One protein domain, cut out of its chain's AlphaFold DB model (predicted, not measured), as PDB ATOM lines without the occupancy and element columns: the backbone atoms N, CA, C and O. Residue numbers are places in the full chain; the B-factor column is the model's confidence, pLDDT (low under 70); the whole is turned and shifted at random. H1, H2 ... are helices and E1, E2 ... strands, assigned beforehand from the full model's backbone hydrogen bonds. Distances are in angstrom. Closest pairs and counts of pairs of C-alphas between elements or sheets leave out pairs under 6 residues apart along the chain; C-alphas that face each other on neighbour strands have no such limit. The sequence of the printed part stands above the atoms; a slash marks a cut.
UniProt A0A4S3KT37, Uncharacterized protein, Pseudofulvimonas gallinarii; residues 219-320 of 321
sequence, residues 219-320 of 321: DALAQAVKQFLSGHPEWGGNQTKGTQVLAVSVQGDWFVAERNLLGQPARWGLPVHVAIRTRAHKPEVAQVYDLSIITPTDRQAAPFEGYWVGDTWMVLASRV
ATOM      1  N   ASP A 219      25.948 -29.831 -34.976       90.94
ATOM      2  CA  ASP A 219      25.145 -28.713 -34.462       90.94
ATOM      3  C   ASP A 219      24.456 -29.048 -33.135       90.94
ATOM      4  O   ASP A 219      24.461 -28.240 -32.205       90.94
ATOM      5  N   ALA A 220      23.900 -30.256 -33.004       92.75
ATOM      6  CA  ALA A 220      23.270 -30.697 -31.762       92.75
ATOM      7  C   ALA A 220      24.301 -30.823 -30.628       92.75
ATOM      8  O   ALA A 220      24.040 -30.402 -29.500       92.75
ATOM      9  N   LEU A 221      25.497 -31.338 -30.940       94.62
ATOM     10  CA  LEU A 221      26.612 -31.406 -29.998       94.62
ATOM     11  C   LEU A 221      27.087 -30.008 -29.584       94.62
ATOM     12  O   LEU A 221      27.242 -29.750 -28.390       94.62
ATOM     13  N   ALA A 222      27.248 -29.085 -30.535       95.19
ATOM     14  CA  ALA A 222      27.614 -27.701 -30.253       95.19
ATOM     15  C   ALA A 222      26.604 -27.020 -29.315       95.19
ATOM     16  O   ALA A 222      27.005 -26.362 -28.351       95.19
ATOM     17  N   GLN A 223      25.298 -27.214 -29.537       95.38
ATOM     18  CA  GLN A 223      24.259 -26.673 -28.655       95.38
ATOM     19  C   GLN A 223      24.302 -27.289 -27.253       95.38
ATOM     20  O   GLN A 223      24.218 -26.558 -26.264       95.38
ATOM     21  N   ALA A 224      24.499 -28.605 -27.146       96.38
ATOM     22  CA  ALA A 224      24.627 -29.274 -25.854       96.38
ATOM     23  C   ALA A 224      25.835 -28.749 -25.059       96.38
ATOM     24  O   ALA A 224      25.724 -28.458 -23.866       96.38
ATOM     25  N   VAL A 225      26.985 -28.569 -25.721       97.25
ATOM     26  CA  VAL A 225      28.189 -28.001 -25.096       97.25
ATOM     27  C   VAL A 225      27.954 -26.549 -24.688       97.25
ATOM     28  O   VAL A 225      28.305 -26.157 -23.575       97.25
ATOM     29  N   LYS A 226      27.319 -25.745 -25.549       97.12
ATOM     30  CA  LYS A 226      26.983 -24.352 -25.234       97.12
ATOM     31  C   LYS A 226      26.099 -24.267 -23.994       97.12
ATOM     32  O   LYS A 226      26.362 -23.431 -23.132       97.12
ATOM     33  N   GLN A 227      25.091 -25.128 -23.875       96.81
ATOM     34  CA  GLN A 227      24.218 -25.181 -22.703       96.81
ATOM     35  C   GLN A 227      24.994 -25.560 -21.434       96.81
ATOM     36  O   GLN A 227      24.851 -24.888 -20.413       96.81
ATOM     37  N   PHE A 228      25.859 -26.576 -21.513       96.75
ATOM     38  CA  PHE A 228      26.730 -26.987 -20.409       96.75
ATOM     39  C   PHE A 228      27.627 -25.838 -19.925       96.75
ATOM     40  O   PHE A 228      27.592 -25.473 -18.750       96.75
ATOM     41  N   LEU A 229      28.374 -25.203 -20.833       97.25
ATOM     42  CA  LEU A 229      29.292 -24.113 -20.484       97.25
ATOM     43  C   LEU A 229      28.563 -22.844 -20.039       97.25
ATOM     44  O   LEU A 229      29.076 -22.108 -19.200       97.25
ATOM     45  N   SER A 230      27.359 -22.583 -20.550       96.31
ATOM     46  CA  SER A 230      26.563 -21.424 -20.129       96.31
ATOM     47  C   SER A 230      26.145 -21.509 -18.657       96.31
ATOM     48  O   SER A 230      26.042 -20.477 -18.004       96.31
ATOM     49  N   GLY A 231      25.935 -22.716 -18.122       94.38
ATOM     50  CA  GLY A 231      25.625 -22.934 -16.704       94.38
ATOM     51  C   GLY A 231      26.848 -23.170 -15.810       94.38
ATOM     52  O   GLY A 231      26.721 -23.151 -14.588       94.38
ATOM     53  N   HIS A 232      28.028 -23.405 -16.388       95.56
ATOM     54  CA  HIS A 232      29.203 -23.825 -15.628       95.56
ATOM     55  C   HIS A 232      29.783 -22.671 -14.773       95.56
ATOM     56  O   HIS A 232      29.985 -21.579 -15.316       95.56
ATOM     57  N   PRO A 233      30.127 -22.886 -13.481       94.12
ATOM     58  CA  PRO A 233      30.589 -21.827 -12.566       94.12
ATOM     59  C   PRO A 233      31.826 -21.048 -13.033       94.12
ATOM     60  O   PRO A 233      31.937 -19.854 -12.778       94.12
ATOM     61  N   GLU A 234      32.742 -21.711 -13.742       92.56
ATOM     62  CA  GLU A 234      33.955 -21.085 -14.303       92.56
ATOM     63  C   GLU A 234      33.741 -20.395 -15.663       92.56
ATOM     64  O   GLU A 234      34.592 -19.623 -16.108       92.56
ATOM     65  N   TRP A 235      32.598 -20.637 -16.308       94.75
ATOM     66  CA  TRP A 235      32.248 -20.103 -17.626       94.75
ATOM     67  C   TRP A 235      31.011 -19.211 -17.506       94.75
ATOM     68  O   TRP A 235      31.073 -18.210 -16.799       94.75
ATOM     69  N   GLY A 236      29.895 -19.537 -18.167       93.31
ATOM     70  CA  GLY A 236      28.710 -18.676 -18.215       93.31
ATOM     71  C   GLY A 236      28.042 -18.424 -16.858       93.31
ATOM     72  O   GLY A 236      27.420 -17.382 -16.665       93.31
ATOM     73  N   GLY A 237      28.240 -19.321 -15.888       93.12
ATOM     74  CA  GLY A 237      27.796 -19.138 -14.506       93.12
ATOM     75  C   GLY A 237      28.675 -18.183 -13.687       93.12
ATOM     76  O   GLY A 237      28.297 -17.812 -12.574       93.12
ATOM     77  N   ASN A 238      29.834 -17.756 -14.206       92.50
ATOM     78  CA  ASN A 238      30.768 -16.893 -13.487       92.50
ATOM     79  C   ASN A 238      30.271 -15.439 -13.448       92.50
ATOM     80  O   ASN A 238      30.583 -14.627 -14.325       92.50
ATOM     81  N   GLN A 239      29.526 -15.079 -12.401       89.50
ATOM     82  CA  GLN A 239      28.976 -13.726 -12.246       89.50
ATOM     83  C   GLN A 239      30.048 -12.640 -12.055       89.50
ATOM     84  O   GLN A 239      29.821 -11.485 -12.426       89.50
ATOM     85  N   THR A 240      31.218 -13.001 -11.520       91.56
ATOM     86  CA  THR A 240      32.341 -12.076 -11.304       91.56
ATOM     87  C   THR A 240      32.947 -11.636 -12.633       91.56
ATOM     88  O   THR A 240      33.055 -10.439 -12.899       91.56
ATOM     89  N   LYS A 241      33.294 -12.596 -13.499       89.81
ATOM     90  CA  LYS A 241      33.834 -12.319 -14.842       89.81
ATOM     91  C   LYS A 241      32.749 -11.870 -15.826       89.81
ATOM     92  O   LYS A 241      33.061 -11.209 -16.819       89.81
ATOM     93  N   GLY A 242      31.488 -12.208 -15.545       91.81
ATOM     94  CA  GLY A 242      30.351 -11.956 -16.428       91.81
ATOM     95  C   GLY A 242      30.551 -12.604 -17.795       91.81
ATOM     96  O   GLY A 242      30.307 -11.965 -18.815       91.81
ATOM     97  N   THR A 243      31.091 -13.823 -17.809       95.00
ATOM     98  CA  THR A 243      31.413 -14.545 -19.038       95.00
ATOM     99  C   THR A 243      30.132 -14.886 -19.794       95.00
ATOM    100  O   THR A 243      29.205 -15.470 -19.246       95.00
ATOM    101  N   GLN A 244      30.094 -14.562 -21.078       95.25
ATOM    102  CA  GLN A 244      29.030 -14.914 -22.004       95.25
ATOM    103  C   GLN A 244      29.580 -15.901 -23.036       95.25
ATOM    104  O   GLN A 244      30.548 -15.585 -23.728       95.25
ATOM    105  N   VAL A 245      28.950 -17.071 -23.169       96.12
ATOM    106  CA  VAL A 245      29.277 -18.045 -24.224       96.12
ATOM    107  C   VAL A 245      28.564 -17.635 -25.513       96.12
ATOM    108  O   VAL A 245      27.336 -17.682 -25.599       96.12
ATOM    109  N   LEU A 246      29.331 -17.205 -26.511       95.38
ATOM    110  CA  LEU A 246      28.810 -16.674 -27.770       95.38
ATOM    111  C   LEU A 246      28.442 -17.810 -28.728       95.38
ATOM    112  O   LEU A 246      27.280 -17.934 -29.123       95.38
ATOM    113  N   ALA A 247      29.400 -18.684 -29.026       96.56
ATOM    114  CA  ALA A 247      29.211 -19.830 -29.906       96.56
ATOM    115  C   ALA A 247      30.133 -20.988 -29.525       96.56
ATOM    116  O   ALA A 247      31.146 -20.811 -28.845       96.56
ATOM    117  N   VAL A 248      29.757 -22.173 -29.995       97.00
ATOM    118  CA  VAL A 248      30.550 -23.393 -29.901       97.00
ATOM    119  C   VAL A 248      30.601 -24.008 -31.286       97.00
ATOM    120  O   VAL A 248      29.592 -24.032 -31.986       97.00
ATOM    121  N   SER A 249      31.764 -24.513 -31.667       96.50
ATOM    122  CA  SER A 249      31.961 -25.208 -32.926       96.50
ATOM    123  C   SER A 249      32.706 -26.516 -32.701       96.50
ATOM    124  O   SER A 249      33.771 -26.521 -32.092       96.50
ATOM    125  N   VAL A 250      32.174 -27.623 -33.219       96.62
ATOM    126  CA  VAL A 250      32.804 -28.947 -33.110       96.62
ATOM    127  C   VAL A 250      33.901 -29.083 -34.160       96.62
ATOM    128  O   VAL A 250      33.621 -28.980 -35.349       96.62
ATOM    129  N   GLN A 251      35.146 -29.307 -33.741       94.94
ATOM    130  CA  GLN A 251      36.303 -29.276 -34.645       94.94
ATOM    131  C   GLN A 251      36.667 -30.643 -35.228       94.94
ATOM    132  O   GLN A 251      37.333 -30.712 -36.260       94.94
ATOM    133  N   GLY A 252      36.209 -31.736 -34.625       93.31
ATOM    134  CA  GLY A 252      36.556 -33.077 -35.076       93.31
ATOM    135  C   GLY A 252      35.770 -34.171 -34.374       93.31
ATOM    136  O   GLY A 252      34.890 -33.898 -33.554       93.31
ATOM    137  N   ASP A 253      36.102 -35.407 -34.732       94.06
ATOM    138  CA  ASP A 253      35.476 -36.594 -34.169       94.06
ATOM    139  C   ASP A 253      35.831 -36.790 -32.693       94.06
ATOM    140  O   ASP A 253      36.804 -36.248 -32.159       94.06
ATOM    141  N   TRP A 254      35.028 -37.618 -32.038       95.00
ATOM    142  CA  TRP A 254      35.275 -38.069 -30.680       95.00
ATOM    143  C   TRP A 254      36.604 -38.815 -30.566       95.00
ATOM    144  O   TRP A 254      36.925 -39.678 -31.385       95.00
ATOM    145  N   PHE A 255      37.333 -38.566 -29.482       95.31
ATOM    146  CA  PHE A 255      38.541 -39.311 -29.141       95.31
ATOM    147  C   PHE A 255      38.422 -39.963 -27.764       95.31
ATOM    148  O   PHE A 255      37.658 -39.522 -26.904       95.31
ATOM    149  N   VAL A 256      39.177 -41.038 -27.543       96.75
ATOM    150  CA  VAL A 256      39.199 -41.723 -26.245       96.75
ATOM    151  C   VAL A 256      39.975 -40.859 -25.254       96.75
ATOM    152  O   VAL A 256      41.192 -40.741 -25.374       96.75
ATOM    153  N   ALA A 257      39.274 -40.267 -24.288       95.50
ATOM    154  CA  ALA A 257      39.881 -39.433 -23.254       95.50
ATOM    155  C   ALA A 257      40.472 -40.277 -22.117       95.50
ATOM    156  O   ALA A 257      41.535 -39.958 -21.595       95.50
ATOM    157  N   GLU A 258      39.807 -41.378 -21.758       95.94
ATOM    158  CA  GLU A 258      40.247 -42.275 -20.689       95.94
ATOM    159  C   GLU A 258      39.869 -43.725 -21.011       95.94
ATOM    160  O   GLU A 258      38.832 -43.987 -21.633       95.94
ATOM    161  N   ARG A 259      40.701 -44.682 -20.583       96.50
ATOM    162  CA  ARG A 259      40.437 -46.125 -20.682       96.50
ATOM    163  C   ARG A 259      40.376 -46.755 -19.294       96.50
ATOM    164  O   ARG A 259      41.124 -46.361 -18.407       96.50
ATOM    165  N   ASN A 260      39.522 -47.761 -19.125       94.44
ATOM    166  CA  ASN A 260      39.472 -48.560 -17.901       94.44
ATOM    167  C   ASN A 260      40.660 -49.546 -17.815       94.44
ATOM    168  O   ASN A 260      41.449 -49.680 -18.753       94.44
ATOM    169  N   LEU A 261      40.761 -50.289 -16.706       94.75
ATOM    170  CA  LEU A 261      41.828 -51.280 -16.476       94.75
ATOM    171  C   LEU A 261      41.871 -52.412 -17.521       94.75
ATOM    172  O   LEU A 261      42.897 -53.069 -17.665       94.75
ATOM    173  N   LEU A 262      40.776 -52.635 -18.252       93.62
ATOM    174  CA  LEU A 262      40.680 -53.620 -19.332       93.62
ATOM    175  C   LEU A 262      41.021 -53.016 -20.708       93.62
ATOM    176  O   LEU A 262      40.867 -53.678 -21.731       93.62
ATOM    177  N   GLY A 263      41.453 -51.753 -20.753       93.31
ATOM    178  CA  GLY A 263      41.801 -51.041 -21.978       93.31
ATOM    179  C   GLY A 263      40.599 -50.567 -22.799       93.31
ATOM    180  O   GLY A 263      40.789 -50.083 -23.915       93.31
ATOM    181  N   GLN A 264      39.369 -50.666 -22.293       94.56
ATOM    182  CA  GLN A 264      38.163 -50.206 -22.991       94.56
ATOM    183  C   GLN A 264      37.944 -48.703 -22.753       94.56
ATOM    184  O   GLN A 264      38.300 -48.223 -21.675       94.56
ATOM    185  N   PRO A 265      37.365 -47.948 -23.708       95.44
ATOM    186  CA  PRO A 265      37.011 -46.547 -23.484       95.44
ATOM    187  C   PRO A 265      36.102 -46.397 -22.259       95.44
ATOM    188  O   PRO A 265      35.051 -47.022 -22.189       95.44
ATOM    189  N   ALA A 266      36.524 -45.576 -21.302       95.06
ATOM    190  CA  ALA A 266      35.741 -45.218 -20.121       95.06
ATOM    191  C   ALA A 266      35.127 -43.820 -20.262       95.06
ATOM    192  O   ALA A 266      34.051 -43.569 -19.725       95.06
ATOM    193  N   ARG A 267      35.811 -42.921 -20.985       96.25
ATOM    194  CA  ARG A 267      35.381 -41.544 -21.256       96.25
ATOM    195  C   ARG A 267      35.804 -41.108 -22.646       96.25
ATOM    196  O   ARG A 267      36.848 -41.531 -23.154       96.25
ATOM    197  N   TRP A 268      35.016 -40.217 -23.230       97.12
ATOM    198  CA  TRP A 268      35.277 -39.622 -24.532       97.12
ATOM    199  C   TRP A 268      35.503 -38.121 -24.408       97.12
ATOM    200  O   TRP A 268      34.925 -37.458 -23.547       97.12
ATOM    201  N   GLY A 269      36.351 -37.601 -25.288       96.75
ATOM    202  CA  GLY A 269      36.577 -36.180 -25.479       96.75
ATOM    203  C   GLY A 269      36.013 -35.719 -26.818       96.75
ATOM    204  O   GLY A 269      36.169 -36.405 -27.831       96.75
ATOM    205  N   LEU A 270      35.359 -34.561 -26.816       97.00
ATOM    206  CA  LEU A 270      34.882 -33.871 -28.012       97.00
ATOM    207  C   LEU A 270      35.700 -32.587 -28.217       97.00
ATOM    208  O   LEU A 270      35.587 -31.684 -27.382       97.00
ATOM    209  N   PRO A 271      36.503 -32.474 -29.291       97.19
ATOM    210  CA  PRO A 271      37.253 -31.259 -29.583       97.19
ATOM    211  C   PRO A 271      36.314 -30.166 -30.105       97.19
ATOM    212  O   PRO A 271      35.583 -30.353 -31.084       97.19
ATOM    213  N   VAL A 272      36.330 -29.008 -29.452       97.31
ATOM    214  CA  VAL A 272      35.473 -27.867 -29.768       97.31
ATOM    215  C   VAL A 272      36.241 -26.557 -29.663       97.31
ATOM    216  O   VAL A 272      37.083 -26.370 -28.795       97.31
ATOM    217  N   HIS A 273      35.868 -25.592 -30.492       97.44
ATOM    218  CA  HIS A 273      36.187 -24.193 -30.253       97.44
ATOM    219  C   HIS A 273      35.028 -23.523 -29.531       97.44
ATOM    220  O   HIS A 273      33.869 -23.680 -29.922       97.44
ATOM    221  N   VAL A 274      35.336 -22.742 -28.502       97.19
ATOM    222  CA  VAL A 274      34.344 -21.982 -27.736       97.19
ATOM    223  C   VAL A 274      34.701 -20.513 -27.775       97.19
ATOM    224  O   VAL A 274      35.736 -20.106 -27.254       97.19
ATOM    225  N   ALA A 275      33.824 -19.710 -28.369       96.88
ATOM    226  CA  ALA A 275      33.936 -18.263 -28.341       96.88
ATOM    227  C   ALA A 275      33.212 -17.708 -27.112       96.88
ATOM    228  O   ALA A 275      32.019 -17.959 -26.911       96.88
ATOM    229  N   ILE A 276      33.915 -16.906 -26.319       96.12
ATOM    230  CA  ILE A 276      33.371 -16.213 -25.156       96.12
ATOM    231  C   ILE A 276      33.642 -14.714 -25.207       96.12
ATOM    232  O   ILE A 276      34.561 -14.231 -25.870       96.12
ATOM    233  N   ARG A 277      32.881 -13.975 -24.408       95.00
ATOM    234  CA  ARG A 277      33.165 -12.582 -24.071       95.00
ATOM    235  C   ARG A 277      33.046 -12.389 -22.570       95.00
ATOM    236  O   ARG A 277      32.115 -12.900 -21.962       95.00
ATOM    237  N   THR A 278      33.984 -11.668 -21.974       93.50
ATOM    238  CA  THR A 278      33.940 -11.302 -20.552       93.50
ATOM    239  C   THR A 278      33.723  -9.799 -20.422       93.50
ATOM    240  O   THR A 278      33.844  -9.068 -21.406       93.50
ATOM    241  N   ARG A 279      33.459  -9.315 -19.204       90.75
ATOM    242  CA  ARG A 279      33.357  -7.869 -18.933       90.75
ATOM    243  C   ARG A 279      34.650  -7.093 -19.197       90.75
ATOM    244  O   ARG A 279      34.591  -5.881 -19.350       90.75
ATOM    245  N   ALA A 280      35.800  -7.770 -19.220       88.00
ATOM    246  CA  ALA A 280      37.092  -7.141 -19.478       88.00
ATOM    247  C   ALA A 280      37.372  -6.938 -20.978       88.00
ATOM    248  O   ALA A 280      38.261  -6.169 -21.332       88.00
ATOM    249  N   HIS A 281      36.648  -7.630 -21.863       88.62
ATOM    250  CA  HIS A 281      36.849  -7.518 -23.307       88.62
ATOM    251  C   HIS A 281      36.058  -6.343 -23.887       88.62
ATOM    252  O   HIS A 281      34.940  -6.058 -23.451       88.62
ATOM    253  N   LYS A 282      36.611  -5.707 -24.927       86.69
ATOM    254  CA  LYS A 282      35.859  -4.751 -25.751       86.69
ATOM    255  C   LYS A 282      34.658  -5.464 -26.410       86.69
ATOM    256  O   LYS A 282      34.772  -6.652 -26.729       86.69
ATOM    257  N   PRO A 283      33.513  -4.788 -26.627       87.31
ATOM    258  CA  PRO A 283      32.301  -5.414 -27.171       87.31
ATOM    259  C   PRO A 283      32.501  -6.173 -28.493       87.31
ATOM    260  O   PRO A 283      31.851  -7.197 -28.715       87.31
ATOM    261  N   GLU A 284      33.395  -5.677 -29.344       89.88
ATOM    262  CA  GLU A 284      33.747  -6.195 -30.663       89.88
ATOM    263  C   GLU A 284      34.722  -7.381 -30.637       89.88
ATOM    264  O   GLU A 284      34.956  -7.988 -31.682       89.88
ATOM    265  N   VAL A 285      35.265  -7.746 -29.471       90.88
ATOM    266  CA  VAL A 285      36.247  -8.828 -29.320       90.88
ATOM    267  C   VAL A 285      35.603 -10.062 -28.691       90.88
ATOM    268  O   VAL A 285      34.913  -9.987 -27.672       90.88
ATOM    269  N   ALA A 286      35.877 -11.220 -29.285       93.62
ATOM    270  CA  ALA A 286      35.593 -12.527 -28.710       93.62
ATOM    271  C   ALA A 286      36.902 -13.289 -28.477       93.62
ATOM    272  O   ALA A 286      37.775 -13.321 -29.345       93.62
ATOM    273  N   GLN A 287      37.019 -13.929 -27.314       94.44
ATOM    274  CA  GLN A 287      38.106 -14.853 -27.020       94.44
ATOM    275  C   GLN A 287      37.664 -16.262 -27.378       94.44
ATOM    276  O   GLN A 287      36.639 -16.732 -26.889       94.44
ATOM    277  N   VAL A 288      38.438 -16.933 -28.214       95.19
ATOM    278  CA  VAL A 288      38.224 -18.327 -28.574       95.19
ATOM    279  C   VAL A 288      39.155 -19.202 -27.748       95.19
ATOM    280  O   VAL A 288      40.331 -18.881 -27.557       95.19
ATOM    281  N   TYR A 289      38.597 -20.292 -27.244       96.19
ATOM    282  CA  TYR A 289      39.309 -21.364 -26.572       96.19
ATOM    283  C   TYR A 289      39.206 -22.627 -27.406       96.19
ATOM    284  O   TYR A 289      38.102 -22.998 -27.812       96.19
ATOM    285  N   ASP A 290      40.334 -23.293 -27.606       96.69
ATOM    286  CA  ASP A 290      40.351 -24.694 -27.992       96.69
ATOM    287  C   ASP A 290      40.124 -25.551 -26.745       96.69
ATOM    288  O   ASP A 290      40.890 -25.481 -25.783       96.69
ATOM    289  N   LEU A 291      39.020 -26.293 -26.725       97.38
ATOM    290  CA  LEU A 291      38.620 -27.134 -25.607       97.38
ATOM    291  C   LEU A 291      38.404 -28.572 -26.061       97.38
ATOM    292  O   LEU A 291      37.895 -28.843 -27.143       97.38
ATOM    293  N   SER A 292      38.662 -29.503 -25.154       97.56
ATOM    294  CA  SER A 292      38.127 -30.861 -25.251       97.56
ATOM    295  C   SER A 292      37.084 -31.067 -24.166       97.56
ATOM    296  O   SER A 292      37.428 -31.029 -22.988       97.56
ATOM    297  N   ILE A 293      35.820 -31.266 -24.534       97.31
ATOM    298  CA  ILE A 293      34.729 -31.501 -23.577       97.31
ATOM    299  C   ILE A 293      34.650 -32.988 -23.250       97.31
ATOM    300  O   ILE A 293      34.615 -33.813 -24.160       97.31
ATOM    301  N   ILE A 294      34.613 -33.328 -21.962       97.56
ATOM    302  CA  ILE A 294      34.754 -34.704 -21.474       97.56
ATOM    303  C   ILE A 294      33.409 -35.259 -20.998       97.56
ATOM    304  O   ILE A 294      32.661 -34.591 -20.275       97.56
ATOM    305  N   THR A 295      33.104 -36.493 -21.398       97.06
ATOM    306  CA  THR A 295      31.916 -37.234 -20.954       97.06
ATOM    307  C   THR A 295      32.179 -37.975 -19.637       97.06
ATOM    308  O   THR A 295      33.293 -38.440 -19.402       97.06
ATOM    309  N   PRO A 296      31.154 -38.171 -18.787       95.38
ATOM    310  CA  PRO A 296      31.284 -38.962 -17.563       95.38
ATOM    311  C   PRO A 296      31.275 -40.475 -17.804       95.38
ATOM    312  O   PRO A 296      31.485 -41.250 -16.874       95.38
ATOM    313  N   THR A 297      30.973 -40.906 -19.031       93.62
ATOM    314  CA  THR A 297      30.743 -42.312 -19.390       93.62
ATOM    315  C   THR A 297      31.375 -42.656 -20.735       93.62
ATOM    316  O   THR A 297      31.821 -41.780 -21.481       93.62
ATOM    317  N   ASP A 298      31.326 -43.937 -21.084       92.19
ATOM    318  CA  ASP A 298      31.797 -44.527 -22.337       92.19
ATOM    319  C   ASP A 298      30.938 -44.173 -23.566       92.19
ATOM    320  O   ASP A 298      31.173 -44.686 -24.662       92.19
ATOM    321  N   ARG A 299      29.956 -43.276 -23.415       92.62
ATOM    322  CA  ARG A 299      29.080 -42.816 -24.496       92.62
ATOM    323  C   ARG A 299      29.596 -41.530 -25.135       92.62
ATOM    324  O   ARG A 299      29.906 -40.569 -24.441       92.62
ATOM    325  N   GLN A 300      29.581 -41.490 -26.466       93.19
ATOM    326  CA  GLN A 300      29.865 -40.310 -27.295       93.19
ATOM    327  C   GLN A 300      28.654 -39.359 -27.364       93.19
ATOM    328  O   GLN A 300      28.103 -39.090 -28.432       93.19
ATOM    329  N   ALA A 301      28.170 -38.912 -26.207       92.62
ATOM    330  CA  ALA A 301      27.017 -38.024 -26.098       92.62
ATOM    331  C   ALA A 301      27.031 -37.260 -24.768       92.62
ATOM    332  O   ALA A 301      27.690 -37.669 -23.813       92.62
ATOM    333  N   ALA A 302      26.255 -36.176 -24.698       90.00
ATOM    334  CA  ALA A 302      25.936 -35.510 -23.436       90.00
ATOM    335  C   ALA A 302      25.252 -36.489 -22.444       90.00
ATOM    336  O   ALA A 302      24.601 -37.444 -22.884       90.00
ATOM    337  N   PRO A 303      25.331 -36.259 -21.116       94.00
ATOM    338  CA  PRO A 303      25.868 -35.074 -20.430       94.00
ATOM    339  C   PRO A 303      27.401 -34.985 -20.440       94.00
ATOM    340  O   PRO A 303      28.088 -35.962 -20.715       94.00
ATOM    341  N   PHE A 304      27.927 -33.804 -20.118       95.94
ATOM    342  CA  PHE A 304      29.362 -33.539 -19.974       95.94
ATOM    343  C   PHE A 304      29.718 -33.331 -18.499       95.94
ATOM    344  O   PHE A 304      28.893 -32.821 -17.740       95.94
ATOM    345  N   GLU A 305      30.928 -33.718 -18.095       93.75
ATOM    346  CA  GLU A 305      31.406 -33.558 -16.710       93.75
ATOM    347  C   GLU A 305      32.522 -32.522 -16.559       93.75
ATOM    348  O   GLU A 305      32.716 -31.982 -15.473       93.75
ATOM    349  N   GLY A 306      33.253 -32.223 -17.633       94.12
ATOM    350  CA  GLY A 306      34.432 -31.374 -17.549       94.12
ATOM    351  C   GLY A 306      35.007 -31.012 -18.909       94.12
ATOM    352  O   GLY A 306      34.399 -31.256 -19.954       94.12
ATOM    353  N   TYR A 307      36.184 -30.395 -18.882       96.69
ATOM    354  CA  TYR A 307      36.873 -29.922 -20.074       96.69
ATOM    355  C   TYR A 307      38.388 -29.869 -19.863       96.69
ATOM    356  O   TYR A 307      38.866 -29.671 -18.745       96.69
ATOM    357  N   TRP A 308      39.139 -29.986 -20.953       96.06
ATOM    358  CA  TRP A 308      40.558 -29.632 -21.024       96.06
ATOM    359  C   TRP A 308      40.723 -28.373 -21.865       96.06
ATOM    360  O   TRP A 308      39.993 -28.192 -22.839       96.06
ATOM    361  N   VAL A 309      41.653 -27.502 -21.471       94.69
ATOM    362  CA  VAL A 309      41.907 -26.214 -22.130       94.69
ATOM    363  C   VAL A 309      43.212 -26.300 -22.913       94.69
ATOM    364  O   VAL A 309      44.248 -26.620 -22.333       94.69
ATOM    365  N   GLY A 310      43.141 -26.023 -24.209       93.56
ATOM    366  CA  GLY A 310      44.279 -25.877 -25.106       93.56
ATOM    367  C   GLY A 310      44.598 -24.409 -25.374       93.56
ATOM    368  O   GLY A 310      44.635 -23.581 -24.459       93.56
ATOM    369  N   ASP A 311      44.832 -24.090 -26.645       93.12
ATOM    370  CA  ASP A 311      45.210 -22.750 -27.078       93.12
ATOM    371  C   ASP A 311      44.071 -21.731 -26.946       93.12
ATOM    372  O   ASP A 311      42.879 -22.050 -26.900       93.12
ATOM    373  N   THR A 312      44.453 -20.453 -26.925       92.62
ATOM    374  CA  THR A 312      43.508 -19.340 -26.943       92.62
ATOM    375  C   THR A 312      43.945 -18.240 -27.897       92.62
ATOM    376  O   THR A 312      45.130 -17.930 -28.034       92.62
ATOM    377  N   TRP A 313      42.973 -17.627 -28.566       91.56
ATOM    378  CA  TRP A 313      43.195 -16.490 -29.447       91.56
ATOM    379  C   TRP A 313      41.982 -15.565 -29.452       91.56
ATOM    380  O   TRP A 313      40.881 -15.940 -29.063       91.56
ATOM    381  N   MET A 314      42.191 -14.335 -29.903       91.94
ATOM    382  CA  MET A 314      41.128 -13.341 -30.048       91.94
ATOM    383  C   MET A 314      40.688 -13.244 -31.509       91.94
ATOM    384  O   MET A 314      41.536 -13.329 -32.404       91.94
ATOM    385  N   VAL A 315      39.390 -13.040 -31.728       93.38
ATOM    386  CA  VAL A 315      38.758 -12.782 -33.032       93.38
ATOM    387  C   VAL A 315      37.744 -11.644 -32.912       93.38
ATOM    388  O   VAL A 315      37.315 -11.288 -31.810       93.38
ATOM    389  N   LEU A 316      37.308 -11.096 -34.048       92.50
ATOM    390  CA  LEU A 316      36.151 -10.204 -34.076       92.50
ATOM    391  C   LEU A 316      34.875 -10.964 -33.699       92.50
ATOM    392  O   LEU A 316      34.528 -11.967 -34.326       92.50
ATOM    393  N   ALA A 317      34.130 -10.447 -32.723       91.19
ATOM    394  CA  ALA A 317      32.866 -11.023 -32.272       91.19
ATOM    395  C   ALA A 317      31.831 -11.113 -33.407       91.19
ATOM    396  O   ALA A 317      31.043 -12.050 -33.439       91.19
ATOM    397  N   SER A 318      31.873 -10.193 -34.378       91.00
ATOM    398  CA  SER A 318      31.010 -10.210 -35.570       91.00
ATOM    399  C   SER A 318      31.278 -11.379 -36.525       91.00
ATOM    400  O   SER A 318      30.438 -11.675 -37.371       91.00
ATOM    401  N   ARG A 319      32.433 -12.048 -36.409       89.25
ATOM    402  CA  ARG A 319      32.772 -13.239 -37.205       89.25
ATOM    403  C   ARG A 319      32.341 -14.543 -36.545       89.25
ATOM    404  O   ARG A 319      32.331 -15.574 -37.215       89.25
ATOM    405  N   VAL A 320      31.995 -14.507 -35.262       89.62
ATOM    406  CA  VAL A 320      31.511 -15.671 -34.525       89.62
ATOM    407  C   VAL A 320      30.075 -15.957 -34.966       89.62
ATOM    408  O   VAL A 320      29.209 -15.089 -34.861       89.62
TER     409      VAL A 320
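Overview. This is residues 219 to 320 of the 321 residues of an uncharacterized protein of Pseudofulvimonas gallinarii (UniProt A0A4S3KT37). A long, strongly twisted sheet of five strands has the one helix, H1, packed on it, chiefly at E1. E3 runs through the sheet with E1 on one side and E4 then E5 on the other, while E2 pairs with its first part and the E2-E3 hairpin makes one end of the long axis. The 102 printed residues hold H1 E1 E2 E3 E4 E5 in that order; the class is mixed, and the branched sheet is antiparallel in each neighbour pair. The whole is compact, with a radius of gyration of the C-alphas of 14.3 A, and spans 49 by 25 by 23 A.

Along the chain. E3, residues 265 to 277, is 34.2 A long, E4, residues 285 to 294, 27.1 A, and E5, residues 306 to 316, 26.9 A. E1 is residues 244 to 250, E2 residues 255 to 259. H1, residues 219 to 231, is 18.7 A long. C-alpha 219 is at (25.145, -28.713, -34.462) and C-alpha 316 at (36.151, -10.204, -34.076).

Arrangement. E2, E3, E4 and E5 form a meander, each strand the antiparallel neighbour of the one before. Within hydrogen-bond range are N 269 and O 255, 2.8 A, for E2 and E3; N 272 and O 291, 2.8 A, for E3 and E4; N 310 and O 290, 2.8 A, for E4 and E5; and N 273 and O 249, 2.8 A, for E1 and E3. E3 bends by 53 degrees at residue 273, and E5 by 75 degrees at residue 310. H1 is on the sheet at a height of 7.4 A; its closest C-alphas to E1 are those of Ala 222 and Val 248, 5.2 A apart. In H1 every O i to N i+4 pair is within hydrogen-bond range. E1 and E5 are apart.

Size, cuts and confidence. The C-alphas farthest apart, of Leu 262 and Pro 283, are 49.6 A apart. The printed part has no cut. The links from H1 to E1 and E4 to E5 are long. No printed residue is under 70 in pLDDT.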